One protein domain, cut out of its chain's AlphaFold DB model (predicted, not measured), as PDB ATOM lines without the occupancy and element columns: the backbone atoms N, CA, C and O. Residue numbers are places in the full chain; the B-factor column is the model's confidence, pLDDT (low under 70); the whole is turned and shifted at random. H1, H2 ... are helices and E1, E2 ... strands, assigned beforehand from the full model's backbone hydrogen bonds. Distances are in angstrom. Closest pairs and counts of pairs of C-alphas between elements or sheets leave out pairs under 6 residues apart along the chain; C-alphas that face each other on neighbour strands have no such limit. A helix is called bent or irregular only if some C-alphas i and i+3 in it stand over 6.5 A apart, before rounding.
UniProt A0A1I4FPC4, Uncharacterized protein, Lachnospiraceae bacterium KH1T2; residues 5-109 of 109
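AT A GLANCE: This is residues 5 to 109 of the 109 residues of an uncharacterized protein of Lachnospiraceae bacterium KH1T2 (UniProt A0A1I4FPC4). One strongly twisted sheet of seven strands folds back on itself at E6, so that the leaf E1, E4 and E5 faces the leaf E7, E2 and E3. This folded sheet makes the body, with H1 and H4 packed together toward one end of the long axis and H2 and H3 at the other end; H4 covers part of one face over E6, and H2 is on the opposite face. The printed part has 105 residues with four named helices and seven named strands, in the order H1, E1, E2, H2, H3, E3, E4, E5, E6, E7, H4, and its class is mixed, helices and strands. The sheet runs E1, E4, E5, E6, E7, E2, E3 and is mixed, with E7 and E2 its parallel pair. The whole is compact, with a radius of gyration of the C-alphas of 14.0 A, yet elongated, spanning 43 by 24 by 24 A.

IN THESE COORDINATES: H1 is residues 5 to 15, 15.9 A long, and begins at C-alpha 5 at (13.315, -15.157, -23.056). The strand E1 is residues 20 to 22 and E2 is residues 29 to 32. Two short helices follow, H2 at residues 40 to 44 and H3 at residues 50 to 53. C-alpha 50 stands at (20.576, -51.526, -11.598). E3 is residues 56 to 60, 13.1 A, E4 is residues 62 to 68, 15.4 A, and E5 is residues 71 to 76, 16.0 A. E6, residues 79 to 89, is the longest strand at 22.8 A and bends by 87 degrees at residue 82. E7, residues 92 to 99, is 21.0 A long and bends by 57 degrees at residue 96. H4, residues 102 to 107, ends at C-alpha 107 at (9.214, -23.495, -7.428).

HOW THE PARTS SIT: E4, E5, E6 and E7 form a meander, each strand the antiparallel neighbour of the one before, with hairpins E4 and E5, E5 and E6, E6 and E7. N 66 and O 73 are 2.8 A apart between E4 and E5, N 74 and O 84 are 2.9 A apart between E5 and E6, and N 85 and O 97 are 2.8 A apart between E6 and E7. Beyond E4, the edge strand E1 is antiparallel to it, with N 22 and O 65 at 2.9 A. E2 is parallel to E7 at 49 degrees, with N 32 and O 95 at 2.9 A. The other edge strand, E3, is antiparallel to E2, with N 31 and O 58 at 2.9 A. It is a folded sheet, bent back into two leaves that face each other: E1, E4 and E5 face E7, E2 and E3, with 17 pairs of C-alphas within 11 A and E6 as the hinge. H4 is on the sheet over E6 at a height of 8.0 A; the closest C-alphas of the two are those of Trp 83 and Leu 102, 6.2 A apart. On the local plane H4 stands at 29 degrees to E6, only just along the strands. H1 only grazes the sheet, with residues 5 to 8. H1 and H4 touch, their closest C-alphas being those of Gln 7 and Leu 102 at 7.0 A, and run the same way at a tilt of 37 degrees, only just steep. H2 is on the opposite face from H4, at a height of 7.4 A, only just over E2 with 3 of its C-alphas. H2 and H3 only just touch, with 3 pairs of C-alphas within 8 A, the closest being those of Tyr 40 and Lys 53 at 5.5 A. H3 is not on the sheet. Residues 38 to 39 pair antiparallel with residues 56 to 57 of E3. In H1, H2 and H4 every O i to N i+4 pair is within hydrogen-bond range; H3 is too short for one, and its O i to N i+3 pair is within range.

THE WHOLE: The two C-alphas farthest apart are those of Lys 13 and Glu 50, at 43.9 A. The printed part has no cut and ends at the chain's last residue, Leu 109. No link is long; those from E1 to E2 and from E2 to H2 are short and the others are tight. The mean pLDDT of the printed part is 92.4, and residue 80 is under 70.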
ATOM      1  N   LYS A   5      12.549 -16.319 -23.559       76.94
ATOM      2  CA  LYS A   5      13.315 -15.157 -23.056       76.94
ATOM      3  C   LYS A   5      12.457 -14.156 -22.279       76.94
ATOM      4  O   LYS A   5      12.853 -13.701 -21.214       76.94
ATOM      5  N   ARG A   6      11.258 -13.847 -22.781       82.75
ATOM      6  CA  ARG A   6      10.316 -12.951 -22.103       82.75
ATOM      7  C   ARG A   6       9.834 -13.546 -20.777       82.75
ATOM      8  O   ARG A   6       9.587 -12.794 -19.844       82.75
ATOM      9  N   GLN A   7       9.708 -14.873 -20.680       83.69
ATOM     10  CA  GLN A   7       9.338 -15.532 -19.422       83.69
ATOM     11  C   GLN A   7      10.424 -15.350 -18.350       83.69
ATOM     12  O   GLN A   7      10.093 -15.062 -17.203       83.69
ATOM     13  N   VAL A   8      11.704 -15.440 -18.734       86.38
ATOM     14  CA  VAL A   8      12.848 -15.186 -17.838       86.38
ATOM     15  C   VAL A   8      12.805 -13.757 -17.298       86.38
ATOM     16  O   VAL A   8      12.792 -13.566 -16.086       86.38
ATOM     17  N   GLU A   9      12.686 -12.760 -18.179       88.38
ATOM     18  CA  GLU A   9      12.608 -11.342 -17.793       88.38
ATOM     19  C   GLU A   9      11.399 -11.041 -16.884       88.38
ATOM     20  O   GLU A   9      11.505 -10.289 -15.910       88.38
ATOM     21  N   GLU A  10      10.232 -11.629 -17.188       89.06
ATOM     22  CA  GLU A  10       9.020 -11.505 -16.368       89.06
ATOM     23  C   GLU A  10       9.235 -12.106 -14.965       89.06
ATOM     24  O   GLU A  10       8.824 -11.494 -13.974       89.06
ATOM     25  N   TYR A  11       9.919 -13.252 -14.866       88.44
ATOM     26  CA  TYR A  11      10.227 -13.914 -13.597       88.44
ATOM     27  C   TYR A  11      11.209 -13.101 -12.744       88.44
ATOM     28  O   TYR A  11      10.919 -12.814 -11.580       88.44
ATOM     29  N   GLU A  12      12.335 -12.660 -13.319       90.88
ATOM     30  CA  GLU A  12      13.327 -11.844 -12.604       90.88
ATOM     31  C   GLU A  12      12.694 -10.579 -12.013       90.88
ATOM     32  O   GLU A  12      12.908 -10.241 -10.847       90.88
ATOM     33  N   LYS A  13      11.844  -9.905 -12.799       91.50
ATOM     34  CA  LYS A  13      11.128  -8.703 -12.366       91.50
ATOM     35  C   LYS A  13      10.117  -8.987 -11.254       91.50
ATOM     36  O   LYS A  13       9.983  -8.169 -10.346       91.50
ATOM     37  N   LYS A  14       9.381 -10.101 -11.340       91.38
ATOM     38  CA  LYS A  14       8.338 -10.473 -10.369       91.38
ATOM     39  C   LYS A  14       8.932 -10.797  -8.998       91.38
ATOM     40  O   LYS A  14       8.368 -10.377  -7.992       91.38
ATOM     41  N   TYR A  15      10.058 -11.508  -8.963       88.81
ATOM     42  CA  TYR A  15      10.642 -12.024  -7.719       88.81
ATOM     43  C   TYR A  15      11.890 -11.276  -7.243       88.81
ATOM     44  O   TYR A  15      12.365 -11.533  -6.141       88.81
ATOM     45  N   GLY A  16      12.431 -10.349  -8.038       87.88
ATOM     46  CA  GLY A  16      13.664  -9.633  -7.698       87.88
ATOM     47  C   GLY A  16      14.905 -10.534  -7.695       87.88
ATOM     48  O   GLY A  16      15.883 -10.228  -7.015       87.88
ATOM     49  N   ILE A  17      14.861 -11.645  -8.432       86.25
ATOM     50  CA  ILE A  17      15.948 -12.621  -8.556       86.25
ATOM     51  C   ILE A  17      16.657 -12.369  -9.884       86.25
ATOM     52  O   ILE A  17      15.992 -12.192 -10.897       86.25
ATOM     53  N   LYS A  18      17.991 -12.374  -9.889       86.88
ATOM     54  CA  LYS A  18      18.777 -12.404 -11.128       86.88
ATOM     55  C   LYS A  18      19.211 -13.827 -11.437       86.88
ATOM     56  O   LYS A  18      19.672 -14.534 -10.543       86.88
ATOM     57  N   MET A  19      19.070 -14.218 -12.690       87.38
ATOM     58  CA  MET A  19      19.409 -15.528 -13.216       87.38
ATOM     59  C   MET A  19      20.599 -15.417 -14.169       87.38
ATOM     60  O   MET A  19      20.674 -14.510 -14.998       87.38
ATOM     61  N   ASP A  20      21.529 -16.365 -14.075       92.19
ATOM     62  CA  ASP A  20      22.685 -16.394 -14.965       92.19
ATOM     63  C   ASP A  20      22.290 -17.061 -16.284       92.19
ATOM     64  O   ASP A  20      22.176 -18.283 -16.374       92.19
ATOM     65  N   ILE A  21      22.079 -16.259 -17.326       92.56
ATOM     66  CA  ILE A  21      21.787 -16.772 -18.667       92.56
ATOM     67  C   ILE A  21      23.106 -17.120 -19.360       92.56
ATOM     68  O   ILE A  21      23.966 -16.259 -19.555       92.56
ATOM     69  N   LEU A  22      23.260 -18.384 -19.750       94.31
ATOM     70  CA  LEU A  22      24.445 -18.883 -20.441       94.31
ATOM     71  C   LEU A  22      24.219 -18.932 -21.953       94.31
ATOM     72  O   LEU A  22      23.101 -19.117 -22.431       94.31
ATOM     73  N   THR A  23      25.304 -18.803 -22.713       91.75
ATOM     74  CA  THR A  23      25.283 -18.945 -24.175       91.75
ATOM     75  C   THR A  23      25.365 -20.399 -24.623       91.75
ATOM     76  O   THR A  23      24.835 -20.740 -25.674       91.75
ATOM     77  N   GLU A  24      26.041 -21.248 -23.848       93.94
ATOM     78  CA  GLU A  24      26.257 -22.656 -24.169       93.94
ATOM     79  C   GLU A  24      26.570 -23.486 -22.917       93.94
ATOM     80  O   GLU A  24      26.901 -22.953 -21.853       93.94
ATOM     81  N   LEU A  25      26.485 -24.809 -23.068       95.50
ATOM     82  CA  LEU A  25      26.916 -25.789 -22.079       95.50
ATOM     83  C   LEU A  25      28.041 -26.645 -22.659       95.50
ATOM     84  O   LEU A  25      27.916 -27.214 -23.741       95.50
ATOM     85  N   CYS A  26      29.134 -26.791 -21.908       94.12
ATOM     86  CA  CYS A  26      30.226 -27.686 -22.283       94.12
ATOM     87  C   CYS A  26      29.862 -29.131 -21.914       94.12
ATOM     88  O   CYS A  26      30.141 -29.553 -20.790       94.12
ATOM     89  N   GLY A  27      29.190 -29.837 -22.829       95.81
ATOM     90  CA  GLY A  27      28.708 -31.213 -22.664       95.81
ATOM     91  C   GLY A  27      27.433 -31.479 -23.468       95.81
ATOM     92  O   GLY A  27      26.837 -30.557 -24.021       95.81
ATOM     93  N   LYS A  28      26.999 -32.740 -23.537       98.00
ATOM     94  CA  LYS A  28      25.690 -33.099 -24.108       98.00
ATOM     95  C   LYS A  28      24.596 -33.001 -23.046       98.00
ATOM     96  O   LYS A  28      24.872 -33.190 -21.864       98.00
ATOM     97  N   CYS A  29      23.371 -32.709 -23.474       97.94
ATOM     98  CA  CYS A  29      22.214 -32.532 -22.599       97.94
ATOM     99  C   CYS A  29      21.222 -33.668 -22.817       97.94
ATOM    100  O   CYS A  29      20.738 -33.850 -23.931       97.94
ATOM    101  N   TYR A  30      20.933 -34.418 -21.763       98.12
ATOM    102  CA  TYR A  30      20.102 -35.611 -21.817       98.12
ATOM    103  C   TYR A  30      18.915 -35.465 -20.873       98.12
ATOM    104  O   TYR A  30      19.112 -35.184 -19.692       98.12
ATOM    105  N   VAL A  31      17.703 -35.655 -21.388       97.00
ATOM    106  CA  VAL A  31      16.468 -35.671 -20.591       97.00
ATOM    107  C   VAL A  31      16.057 -37.107 -20.320       97.00
ATOM    108  O   VAL A  31      16.151 -37.941 -21.216       97.00
ATOM    109  N   LEU A  32      15.630 -37.405 -19.096       96.62
ATOM    110  CA  LEU A  32      15.089 -38.712 -18.735       96.62
ATOM    111  C   LEU A  32      13.790 -38.956 -19.518       96.62
ATOM    112  O   LEU A  32      12.818 -38.220 -19.359       96.62
ATOM    113  N   ASP A  33      13.772 -39.998 -20.346       94.94
ATOM    114  CA  ASP A  33      12.634 -40.362 -21.189       94.94
ATOM    115  C   ASP A  33      12.561 -41.885 -21.301       94.94
ATOM    116  O   ASP A  33      13.522 -42.533 -21.703       94.94
ATOM    117  N   LEU A  34      11.403 -42.468 -20.984       93.50
ATOM    118  CA  LEU A  34      11.176 -43.913 -21.080       93.50
ATOM    119  C   LEU A  34      11.467 -44.474 -22.481       93.50
ATOM    120  O   LEU A  34      11.901 -45.622 -22.594       93.50
ATOM    121  N   ASN A  35      11.254 -43.665 -23.521       95.19
ATOM    122  CA  ASN A  35      11.483 -44.021 -24.918       95.19
ATOM    123  C   ASN A  35      12.789 -43.438 -25.478       95.19
ATOM    124  O   ASN A  35      12.976 -43.450 -26.691       95.19
ATOM    125  N   GLY A  36      13.665 -42.911 -24.620       96.00
ATOM    126  CA  GLY A  36      14.923 -42.311 -25.039       96.00
ATOM    127  C   GLY A  36      15.863 -43.303 -25.730       96.00
ATOM    128  O   GLY A  36      15.936 -44.477 -25.365       96.00
ATOM    129  N   ASP A  37      16.616 -42.805 -26.709       97.31
ATOM    130  CA  ASP A  37      17.530 -43.608 -27.531       97.31
ATOM    131  C   ASP A  37      18.816 -44.054 -26.806       97.31
ATOM    132  O   ASP A  37      19.546 -44.906 -27.316       97.31
ATOM    133  N   TYR A  38      19.131 -43.461 -25.650       97.19
ATOM    134  CA  TYR A  38      20.386 -43.688 -24.931       97.19
ATOM    135  C   TYR A  38      20.131 -44.230 -23.531       97.19
ATOM    136  O   TYR A  38      19.314 -43.682 -22.799       97.19
ATOM    137  N   ASN A  39      20.876 -45.246 -23.104       95.69
ATOM    138  CA  ASN A  39      20.839 -45.664 -21.701       95.69
ATOM    139  C   ASN A  39      21.773 -44.808 -20.827       95.69
ATOM    140  O   ASN A  39      22.702 -44.159 -21.318       95.69
ATOM    141  N   TYR A  40      21.577 -44.861 -19.505       95.75
ATOM    142  CA  TYR A  40      22.405 -44.117 -18.545       95.75
ATOM    143  C   TYR A  40      23.912 -44.304 -18.771       95.75
ATOM    144  O   TYR A  40      24.684 -43.352 -18.661       95.75
ATOM    145  N   THR A  41      24.362 -45.523 -19.087       94.31
ATOM    146  CA  THR A  41      25.793 -45.800 -19.230       94.31
ATOM    147  C   THR A  41      26.414 -45.148 -20.455       94.31
ATOM    148  O   THR A  41      27.560 -44.700 -20.385       94.31
ATOM    149  N   GLU A  42      25.662 -45.018 -21.540       94.94
ATOM    150  CA  GLU A  42      26.083 -44.271 -22.725       94.94
ATOM    151  C   GLU A  42      26.150 -42.761 -22.461       94.94
ATOM    152  O   GLU A  42      27.023 -42.075 -22.998       94.94
ATOM    153  N   CYS A  43      25.263 -42.246 -21.607       96.44
ATOM    154  CA  CYS A  43      25.192 -40.827 -21.268       96.44
ATOM    155  C   CYS A  43      26.226 -40.404 -20.215       96.44
ATOM    156  O   CYS A  43      26.890 -39.381 -20.381       96.44
ATOM    157  N   PHE A  44      26.368 -41.163 -19.130       95.75
ATOM    158  CA  PHE A  44      27.052 -40.718 -17.908       95.75
ATOM    159  C   PHE A  44      28.117 -41.705 -17.406       95.75
ATOM    160  O   PHE A  44      28.890 -41.383 -16.504       95.75
ATOM    161  N   GLY A  45      28.225 -42.888 -18.019       92.94
ATOM    162  CA  GLY A  45      29.216 -43.902 -17.664       92.94
ATOM    163  C   GLY A  45      28.721 -44.902 -16.616       92.94
ATOM    164  O   GLY A  45      27.603 -45.407 -16.672       92.94
ATOM    165  N   LYS A  46      29.583 -45.302 -15.678       92.00
ATOM    166  CA  LYS A  46      29.212 -46.362 -14.727       92.00
ATOM    167  C   LYS A  46      28.083 -45.893 -13.805       92.00
ATOM    168  O   LYS A  46      28.184 -44.837 -13.197       92.00
ATOM    169  N   ALA A  47      27.045 -46.716 -13.696       88.81
ATOM    170  CA  ALA A  47      25.942 -46.523 -12.763       88.81
ATOM    171  C   ALA A  47      26.175 -47.305 -11.467       88.81
ATOM    172  O   ALA A  47      26.648 -48.447 -11.501       88.81
ATOM    173  N   ASP A  48      25.748 -46.723 -10.350       87.75
ATOM    174  CA  ASP A  48      25.878 -47.322  -9.017       87.75
ATOM    175  C   ASP A  48      24.734 -48.288  -8.667       87.75
ATOM    176  O   ASP A  48      24.803 -49.009  -7.673       87.75
ATOM    177  N   SER A  49      23.673 -48.338  -9.482       92.06
ATOM    178  CA  SER A  49      22.534 -49.231  -9.257       92.06
ATOM    179  C   SER A  49      21.940 -49.767 -10.554       92.06
ATOM    180  O   SER A  49      22.034 -49.141 -11.609       92.06
ATOM    181  N   GLU A  50      21.293 -50.930 -10.466       90.75
ATOM    182  CA  GLU A  50      20.576 -51.526 -11.598       90.75
ATOM    183  C   GLU A  50      19.370 -50.682 -12.024       90.75
ATOM    184  O   GLU A  50      19.072 -50.594 -13.208       90.75
ATOM    185  N   TYR A  51      18.731 -50.000 -11.068       90.19
ATOM    186  CA  TYR A  51      17.640 -49.065 -11.338       90.19
ATOM    187  C   TYR A  51      18.083 -47.939 -12.282       90.19
ATOM    188  O   TYR A  51      17.430 -47.688 -13.288       90.19
ATOM    189  N   ILE A  52      19.234 -47.321 -12.002       90.19
ATOM    190  CA  ILE A  52      19.788 -46.240 -12.826       90.19
ATOM    191  C   ILE A  52      20.184 -46.755 -14.219       90.19
ATOM    192  O   ILE A  52      19.936 -46.094 -15.219       90.19
ATOM    193  N   LYS A  53      20.744 -47.969 -14.327       89.88
ATOM    194  CA  LYS A  53      21.119 -48.546 -15.636       89.88
ATOM    195  C   LYS A  53      19.942 -48.736 -16.587       89.88
ATOM    196  O   LYS A  53      20.149 -48.742 -17.795       89.88
ATOM    197  N   GLN A  54      18.745 -48.950 -16.046       92.44
ATOM    198  CA  GLN A  54      17.530 -49.177 -16.829       92.44
ATOM    199  C   GLN A  54      16.869 -47.875 -17.293       92.44
ATOM    200  O   GLN A  54      15.879 -47.929 -18.019       92.44
ATOM    201  N   GLN A  55      17.383 -46.717 -16.874       95.56
ATOM    202  CA  GLN A  55      16.885 -45.425 -17.320       95.56
ATOM    203  C   GLN A  55      17.363 -45.126 -18.740       95.56
ATOM    204  O   GLN A  55      18.541 -45.300 -19.075       95.56
ATOM    205  N   ASN A  56      16.420 -44.644 -19.542       97.38
ATOM    206  CA  ASN A  56      16.634 -44.195 -20.905       97.38
ATOM    207  C   ASN A  56      16.571 -42.667 -20.958       97.38
ATOM    208  O   ASN A  56      15.909 -42.019 -20.143       97.38
ATOM    209  N   TYR A  57      17.282 -42.097 -21.919       98.00
ATOM    210  CA  TYR A  57      17.460 -40.669 -22.060       98.00
ATOM    211  C   TYR A  57      17.392 -40.250 -23.519       98.00
ATOM    212  O   TYR A  57      17.924 -40.917 -24.408       98.00
ATOM    213  N   GLN A  58      16.796 -39.085 -23.746       97.06
ATOM    214  CA  GLN A  58      16.772 -38.428 -25.041       97.06
ATOM    215  C   GLN A  58      17.803 -37.300 -25.080       97.06
ATOM    216  O   GLN A  58      17.924 -36.506 -24.146       97.06
ATOM    217  N   LEU A  59      18.557 -37.207 -26.177       97.12
ATOM    218  CA  LEU A  59      19.458 -36.080 -26.413       97.12
ATOM    219  C   LEU A  59      18.643 -34.845 -26.817       97.12
ATOM    220  O   LEU A  59      17.906 -34.891 -27.801       97.12
ATOM    221  N   ILE A  60      18.848 -33.733 -26.114       95.62
ATOM    222  CA  ILE A  60      18.248 -32.436 -26.440       95.62
ATOM    223  C   ILE A  60      19.311 -31.395 -26.790       95.62
ATOM    224  O   ILE A  60      20.479 -31.489 -26.401       95.62
ATOM    225  N   TYR A  61      18.878 -30.358 -27.503       95.38
ATOM    226  CA  TYR A  61      19.703 -29.208 -27.857       95.38
ATOM    227  C   TYR A  61      19.130 -27.955 -27.191       95.38
ATOM    228  O   TYR A  61      18.107 -27.454 -27.663       95.38
ATOM    229  N   PRO A  62      19.751 -27.460 -26.105       94.56
ATOM    230  CA  PRO A  62      19.260 -26.287 -25.395       94.56
ATOM    231  C   PRO A  62      19.187 -25.038 -26.279       94.56
ATOM    232  O   PRO A  62      20.113 -24.762 -27.043       94.56
ATOM    233  N   GLU A  63      18.116 -24.259 -26.143       92.19
ATOM    234  CA  GLU A  63      17.966 -22.947 -26.791       92.19
ATOM    235  C   GLU A  63      18.148 -21.796 -25.797       92.19
ATOM    236  O   GLU A  63      18.886 -20.844 -26.056       92.19
ATOM    237  N   ILE A  64      17.489 -21.890 -24.642       92.62
ATOM    238  CA  ILE A  64      17.743 -21.020 -23.492       92.62
ATOM    239  C   ILE A  64      18.413 -21.852 -22.422       92.62
ATOM    240  O   ILE A  64      17.974 -22.965 -22.152       92.62
ATOM    241  N   ILE A  65      19.454 -21.293 -21.811       95.00
ATOM    242  CA  ILE A  65      20.188 -21.927 -20.729       95.00
ATOM    243  C   ILE A  65      20.250 -20.948 -19.570       95.00
ATOM    244  O   ILE A  65      20.789 -19.851 -19.696       95.00
ATOM    245  N   ILE A  66      19.715 -21.368 -18.433       95.38
ATOM    246  CA  ILE A  66      19.771 -20.638 -17.178       95.38
ATOM    247  C   ILE A  66      20.568 -21.483 -16.198       95.38
ATOM    248  O   ILE A  66      20.298 -22.670 -16.019       95.38
ATOM    249  N   LYS A  67      21.541 -20.866 -15.542       94.25
ATOM    250  CA  LYS A  67      22.208 -21.434 -14.383       94.25
ATOM    251  C   LYS A  67      21.654 -20.776 -13.129       94.25
ATOM    252  O   LYS A  67      21.635 -19.553 -13.004       94.25
ATOM    253  N   PHE A  68      21.228 -21.607 -12.189       91.62
ATOM    254  CA  PHE A  68      20.738 -21.160 -10.897       91.62
ATOM    255  C   PHE A  68      21.309 -22.069  -9.809       91.62
ATOM    256  O   PHE A  68      20.930 -23.231  -9.680       91.62
ATOM    257  N   TYR A  69      22.283 -21.552  -9.057       89.50
ATOM    258  CA  TYR A  69      23.110 -22.341  -8.135       89.50
ATOM    259  C   TYR A  69      23.745 -23.571  -8.819       89.50
ATOM    260  O   TYR A  69      24.554 -23.422  -9.741       89.50
ATOM    261  N   SER A  70      23.420 -24.776  -8.346       91.50
ATOM    262  CA  SER A  70      23.877 -26.065  -8.877       91.50
ATOM    263  C   SER A  70      23.010 -26.598 -10.019       91.50
ATOM    264  O   SER A  70      23.361 -27.616 -10.613       91.50
ATOM    265  N   TYR A  71      21.897 -25.929 -10.318       95.50
ATOM    266  CA  TYR A  71      20.924 -26.378 -11.301       95.50
ATOM    267  C   TYR A  71      21.084 -25.659 -12.634       95.50
ATOM    268  O   TYR A  71      21.485 -24.492 -12.713       95.50
ATOM    269  N   TYR A  72      20.719 -26.388 -13.679       96.88
ATOM    270  CA  TYR A  72      20.608 -25.903 -15.040       96.88
ATOM    271  C   TYR A  72      19.158 -26.031 -15.473       96.88
ATOM    272  O   TYR A  72      18.562 -27.098 -15.335       96.88
ATOM    273  N   ILE A  73      18.602 -24.941 -15.985       96.31
ATOM    274  CA  ILE A  73      17.242 -24.887 -16.502       96.31
ATOM    275  C   ILE A  73      17.322 -24.549 -17.980       96.31
ATOM    276  O   ILE A  73      17.955 -23.557 -18.353       96.31
ATOM    277  N   VAL A  74      16.710 -25.374 -18.823       95.62
ATOM    278  CA  VAL A  74      16.789 -25.212 -20.273       95.62
ATOM    279  C   VAL A  74      15.437 -25.358 -20.945       95.62
ATOM    280  O   VAL A  74      14.547 -26.029 -20.441       95.62
ATOM    281  N   THR A  75      15.314 -24.759 -22.122       94.50
ATOM    282  CA  THR A  75      14.311 -25.157 -23.123       94.50
ATOM    283  C   THR A  75      15.021 -25.895 -24.247       94.50
ATOM    284  O   THR A  75      16.199 -25.623 -24.499       94.50
ATOM    285  N   ALA A  76      14.338 -26.816 -24.922       91.62
ATOM    286  CA  ALA A  76      14.907 -27.564 -26.037       91.62
ATOM    287  C   ALA A  76      14.475 -26.974 -27.389       91.62
ATOM    288  O   ALA A  76      13.353 -26.498 -27.571       91.62
ATOM    289  N   LYS A  77      15.375 -27.017 -28.374       87.75
ATOM    290  CA  LYS A  77      15.082 -26.592 -29.742       87.75
ATOM    291  C   LYS A  77      13.946 -27.439 -30.328       87.75
ATOM    292  O   LYS A  77      14.108 -28.641 -30.496       87.75
ATOM    293  N   GLY A  78      12.853 -26.788 -30.723       81.56
ATOM    294  CA  GLY A  78      11.658 -27.454 -31.259       81.56
ATOM    295  C   GLY A  78      10.579 -27.743 -30.212       81.56
ATOM    296  O   GLY A  78       9.455 -28.045 -30.595       81.56
ATOM    297  N   GLU A  79      10.883 -27.561 -28.923       76.88
ATOM    298  CA  GLU A  79       9.976 -27.776 -27.786       76.88
ATOM    299  C   GLU A  79       9.989 -26.530 -26.892       76.88
ATOM    300  O   GLU A  79      10.500 -26.512 -25.773       76.88
ATOM    301  N   HIS A  80       9.464 -25.428 -27.429       68.00
ATOM    302  CA  HIS A  80       9.579 -24.106 -26.802       68.00
ATOM    303  C   HIS A  80       8.713 -23.921 -25.545       68.00
ATOM    304  O   HIS A  80       8.885 -22.928 -24.833       68.00
ATOM    305  N   ASP A  81       7.806 -24.862 -25.284       81.88
ATOM    306  CA  ASP A  81       6.833 -24.806 -24.194       81.88
ATOM    307  C   ASP A  81       7.196 -25.737 -23.023       81.88
ATOM    308  O   ASP A  81       6.430 -25.826 -22.073       81.88
ATOM    309  N   ILE A  82       8.357 -26.403 -23.064       90.94
ATOM    310  CA  ILE A  82       8.816 -27.279 -21.981       90.94
ATOM    311  C   ILE A  82      10.119 -26.737 -21.402       90.94
ATOM    312  O   ILE A  82      11.100 -26.490 -22.108       90.94
ATOM    313  N   TRP A  83      10.123 -26.568 -20.085       94.56
ATOM    314  CA  TRP A  83      11.299 -26.238 -19.301       94.56
ATOM    315  C   TRP A  83      11.820 -27.488 -18.615       94.56
ATOM    316  O   TRP A  83      11.086 -28.139 -17.883       94.56
ATOM    317  N   TYR A  84      13.098 -27.784 -18.805       96.25
ATOM    318  CA  TYR A  84      13.791 -28.897 -18.174       96.25
ATOM    319  C   TYR A  84      14.698 -28.386 -17.073       96.25
ATOM    320  O   TYR A  84      15.422 -27.411 -17.274       96.25
ATOM    321  N   ARG A  85      14.721 -29.081 -15.940       96.94
ATOM    322  CA  ARG A  85      15.655 -28.844 -14.841       96.94
ATOM    323  C   ARG A  85      16.582 -30.038 -14.698       96.94
ATOM    324  O   ARG A  85      16.143 -31.185 -14.707       96.94
ATOM    325  N   GLY A  86      17.863 -29.747 -14.536       96.94
ATOM    326  CA  GLY A  86      18.895 -30.757 -14.437       96.94
ATOM    327  C   GLY A  86      20.134 -30.297 -13.694       96.94
ATOM    328  O   GLY A  86      20.225 -29.171 -13.195       96.94
ATOM    329  N   THR A  87      21.114 -31.188 -13.643       96.94
ATOM    330  CA  THR A  87      22.429 -30.944 -13.052       96.94
ATOM    331  C   THR A  87      23.530 -31.462 -13.970       96.94
ATOM    332  O   THR A  87      23.286 -32.166 -14.951       96.94
ATOM    333  N   LYS A  88      24.774 -31.078 -13.683       96.69
ATOM    334  CA  LYS A  88      25.928 -31.612 -14.404       96.69
ATOM    335  C   LYS A  88      26.314 -32.976 -13.825       96.69
ATOM    336  O   LYS A  88      26.653 -33.053 -12.648       96.69
ATOM    337  N   ASN A  89      26.343 -34.007 -14.667       95.00
ATOM    338  CA  ASN A  89      26.753 -35.366 -14.322       95.00
ATOM    339  C   ASN A  89      27.979 -35.766 -15.169       95.00
ATOM    340  O   ASN A  89      27.901 -36.043 -16.370       95.00
ATOM    341  N   GLY A  90      29.160 -35.702 -14.547       92.50
ATOM    342  CA  GLY A  90      30.437 -35.884 -15.235       92.50
ATOM    343  C   GLY A  90      30.692 -34.792 -16.279       92.50
ATOM    344  O   GLY A  90      30.839 -33.613 -15.947       92.50
ATOM    345  N   VAL A  91      30.790 -35.186 -17.550       95.12
ATOM    346  CA  VAL A  91      30.998 -34.261 -18.683       95.12
ATOM    347  C   VAL A  91      29.669 -33.761 -19.260       95.12
ATOM    348  O   VAL A  91      29.642 -32.700 -19.877       95.12
ATOM    349  N   ASN A  92      28.573 -34.490 -19.038       97.94
ATOM    350  CA  ASN A  92      27.261 -34.220 -19.623       97.94
ATOM    351  C   ASN A  92      26.296 -33.625 -18.588       97.94
ATOM    352  O   ASN A  92      26.639 -33.441 -17.420       97.94
ATOM    353  N   TYR A  93      25.095 -33.280 -19.038       98.31
ATOM    354  CA  TYR A  93      24.032 -32.710 -18.218       98.31
ATOM    355  C   TYR A  93      22.836 -33.646 -18.232       98.31
ATOM    356  O   TYR A  93      22.411 -34.097 -19.297       98.31
ATOM    357  N   GLU A  94      22.328 -33.927 -17.043       97.75
ATOM    358  CA  GLU A  94      21.204 -34.815 -16.800       97.75
ATOM    359  C   GLU A  94      20.006 -33.991 -16.349       97.75
ATOM    360  O   GLU A  94      20.097 -33.258 -15.363       97.75
ATOM    361  N   PHE A  95      18.901 -34.106 -17.077       97.31
ATOM    362  CA  PHE A  95      17.649 -33.411 -16.811       97.31
ATOM    363  C   PHE A  95      16.574 -34.438 -16.461       97.31
ATOM    364  O   PHE A  95      16.185 -35.252 -17.294       97.31
ATOM    365  N   ASP A  96      16.103 -34.405 -15.219       94.38
ATOM    366  CA  ASP A  96      15.209 -35.416 -14.640       94.38
ATOM    367  C   ASP A  96      13.804 -34.881 -14.332       94.38
ATOM    368  O   ASP A  96      12.924 -35.615 -13.884       94.38
ATOM    369  N   CYS A  97      13.593 -33.589 -14.566       94.44
ATOM    370  CA  CYS A  97      12.373 -32.878 -14.239       94.44
ATOM    371  C   CYS A  97      12.025 -31.920 -15.374       94.44
ATOM    372  O   CYS A  97      12.907 -31.272 -15.944       94.44
ATOM    373  N   TYR A  98      10.735 -31.820 -15.683       94.38
ATOM    374  CA  TYR A  98      10.213 -30.868 -16.648       94.38
ATOM    375  C   TYR A  98       8.911 -30.233 -16.148       94.38
ATOM    376  O   TYR A  98       8.200 -30.828 -15.337       94.38
ATOM    377  N   ALA A  99       8.609 -29.029 -16.631       93.75
ATOM    378  CA  ALA A  99       7.318 -28.371 -16.449       93.75
ATOM    379  C   ALA A  99       7.005 -27.446 -17.633       93.75
ATOM    380  O   ALA A  99       7.901 -27.059 -18.386       93.75
ATOM    381  N   ASP A 100       5.742 -27.051 -17.760       91.06
ATOM    382  CA  ASP A 100       5.273 -26.202 -18.861       91.06
ATOM    383  C   ASP A 100       5.689 -24.734 -18.668       91.06
ATOM    384  O   ASP A 100       5.688 -23.923 -19.599       91.06
ATOM    385  N   THR A 101       6.057 -24.353 -17.440       90.00
ATOM    386  CA  THR A 101       6.432 -22.977 -17.112       90.00
ATOM    387  C   THR A 101       7.738 -22.884 -16.330       90.00
ATOM    388  O   THR A 101       8.069 -23.725 -15.492       90.00
ATOM    389  N   LEU A 102       8.460 -21.780 -16.552       90.62
ATOM    390  CA  LEU A 102       9.645 -21.449 -15.763       90.62
ATOM    391  C   LEU A 102       9.304 -21.309 -14.273       90.62
ATOM    392  O   LEU A 102      10.099 -21.695 -13.426       90.62
ATOM    393  N   GLU A 103       8.124 -20.775 -13.947       91.00
ATOM    394  CA  GLU A 103       7.688 -20.589 -12.559       91.00
ATOM    395  C   GLU A 103       7.517 -21.929 -11.831       91.00
ATOM    396  O   GLU A 103       7.987 -22.070 -10.705       91.00
ATOM    397  N   GLU A 104       6.919 -22.934 -12.474       92.69
ATOM    398  CA  GLU A 104       6.785 -24.278 -11.899       92.69
ATOM    399  C   GLU A 104       8.140 -24.955 -11.696       92.69
ATOM    400  O   GLU A 104       8.394 -25.485 -10.612       92.69
ATOM    401  N   ILE A 105       9.037 -24.878 -12.689       93.75
ATOM    402  CA  ILE A 105      10.404 -25.389 -12.540       93.75
ATOM    403  C   ILE A 105      11.113 -24.704 -11.372       93.75
ATOM    404  O   ILE A 105      11.703 -25.389 -10.538       93.75
ATOM    405  N   MET A 106      11.041 -23.377 -11.275       90.94
ATOM    406  CA  MET A 106      11.731 -22.631 -10.224       90.94
ATOM    407  C   MET A 106      11.161 -22.903  -8.828       90.94
ATOM    408  O   MET A 106      11.922 -22.945  -7.869       90.94
ATOM    409  N   ASN A 107       9.851 -23.132  -8.701       89.31
ATOM    410  CA  ASN A 107       9.214 -23.495  -7.428       89.31
ATOM    411  C   ASN A 107       9.530 -24.934  -6.975       89.31
ATOM    412  O   ASN A 107       9.235 -25.289  -5.835       89.31
ATOM    413  N   SER A 108      10.092 -25.766  -7.859       86.94
ATOM    414  CA  SER A 108      10.513 -27.142  -7.555       86.94
ATOM    415  C   SER A 108      11.954 -27.258  -7.034       86.94
ATOM    416  O   SER A 108      12.414 -28.376  -6.776       86.94
ATOM    417  N   LEU A 109      12.672 -26.132  -6.956       83.88
ATOM    418  CA  LEU A 109      14.062 -26.019  -6.499       83.88
ATOM    419  C   LEU A 109      14.158 -25.829  -4.985       83.88
ATOM    420  O   LEU A 109      15.110 -26.404  -4.410       83.88
TER     421      LEU A 109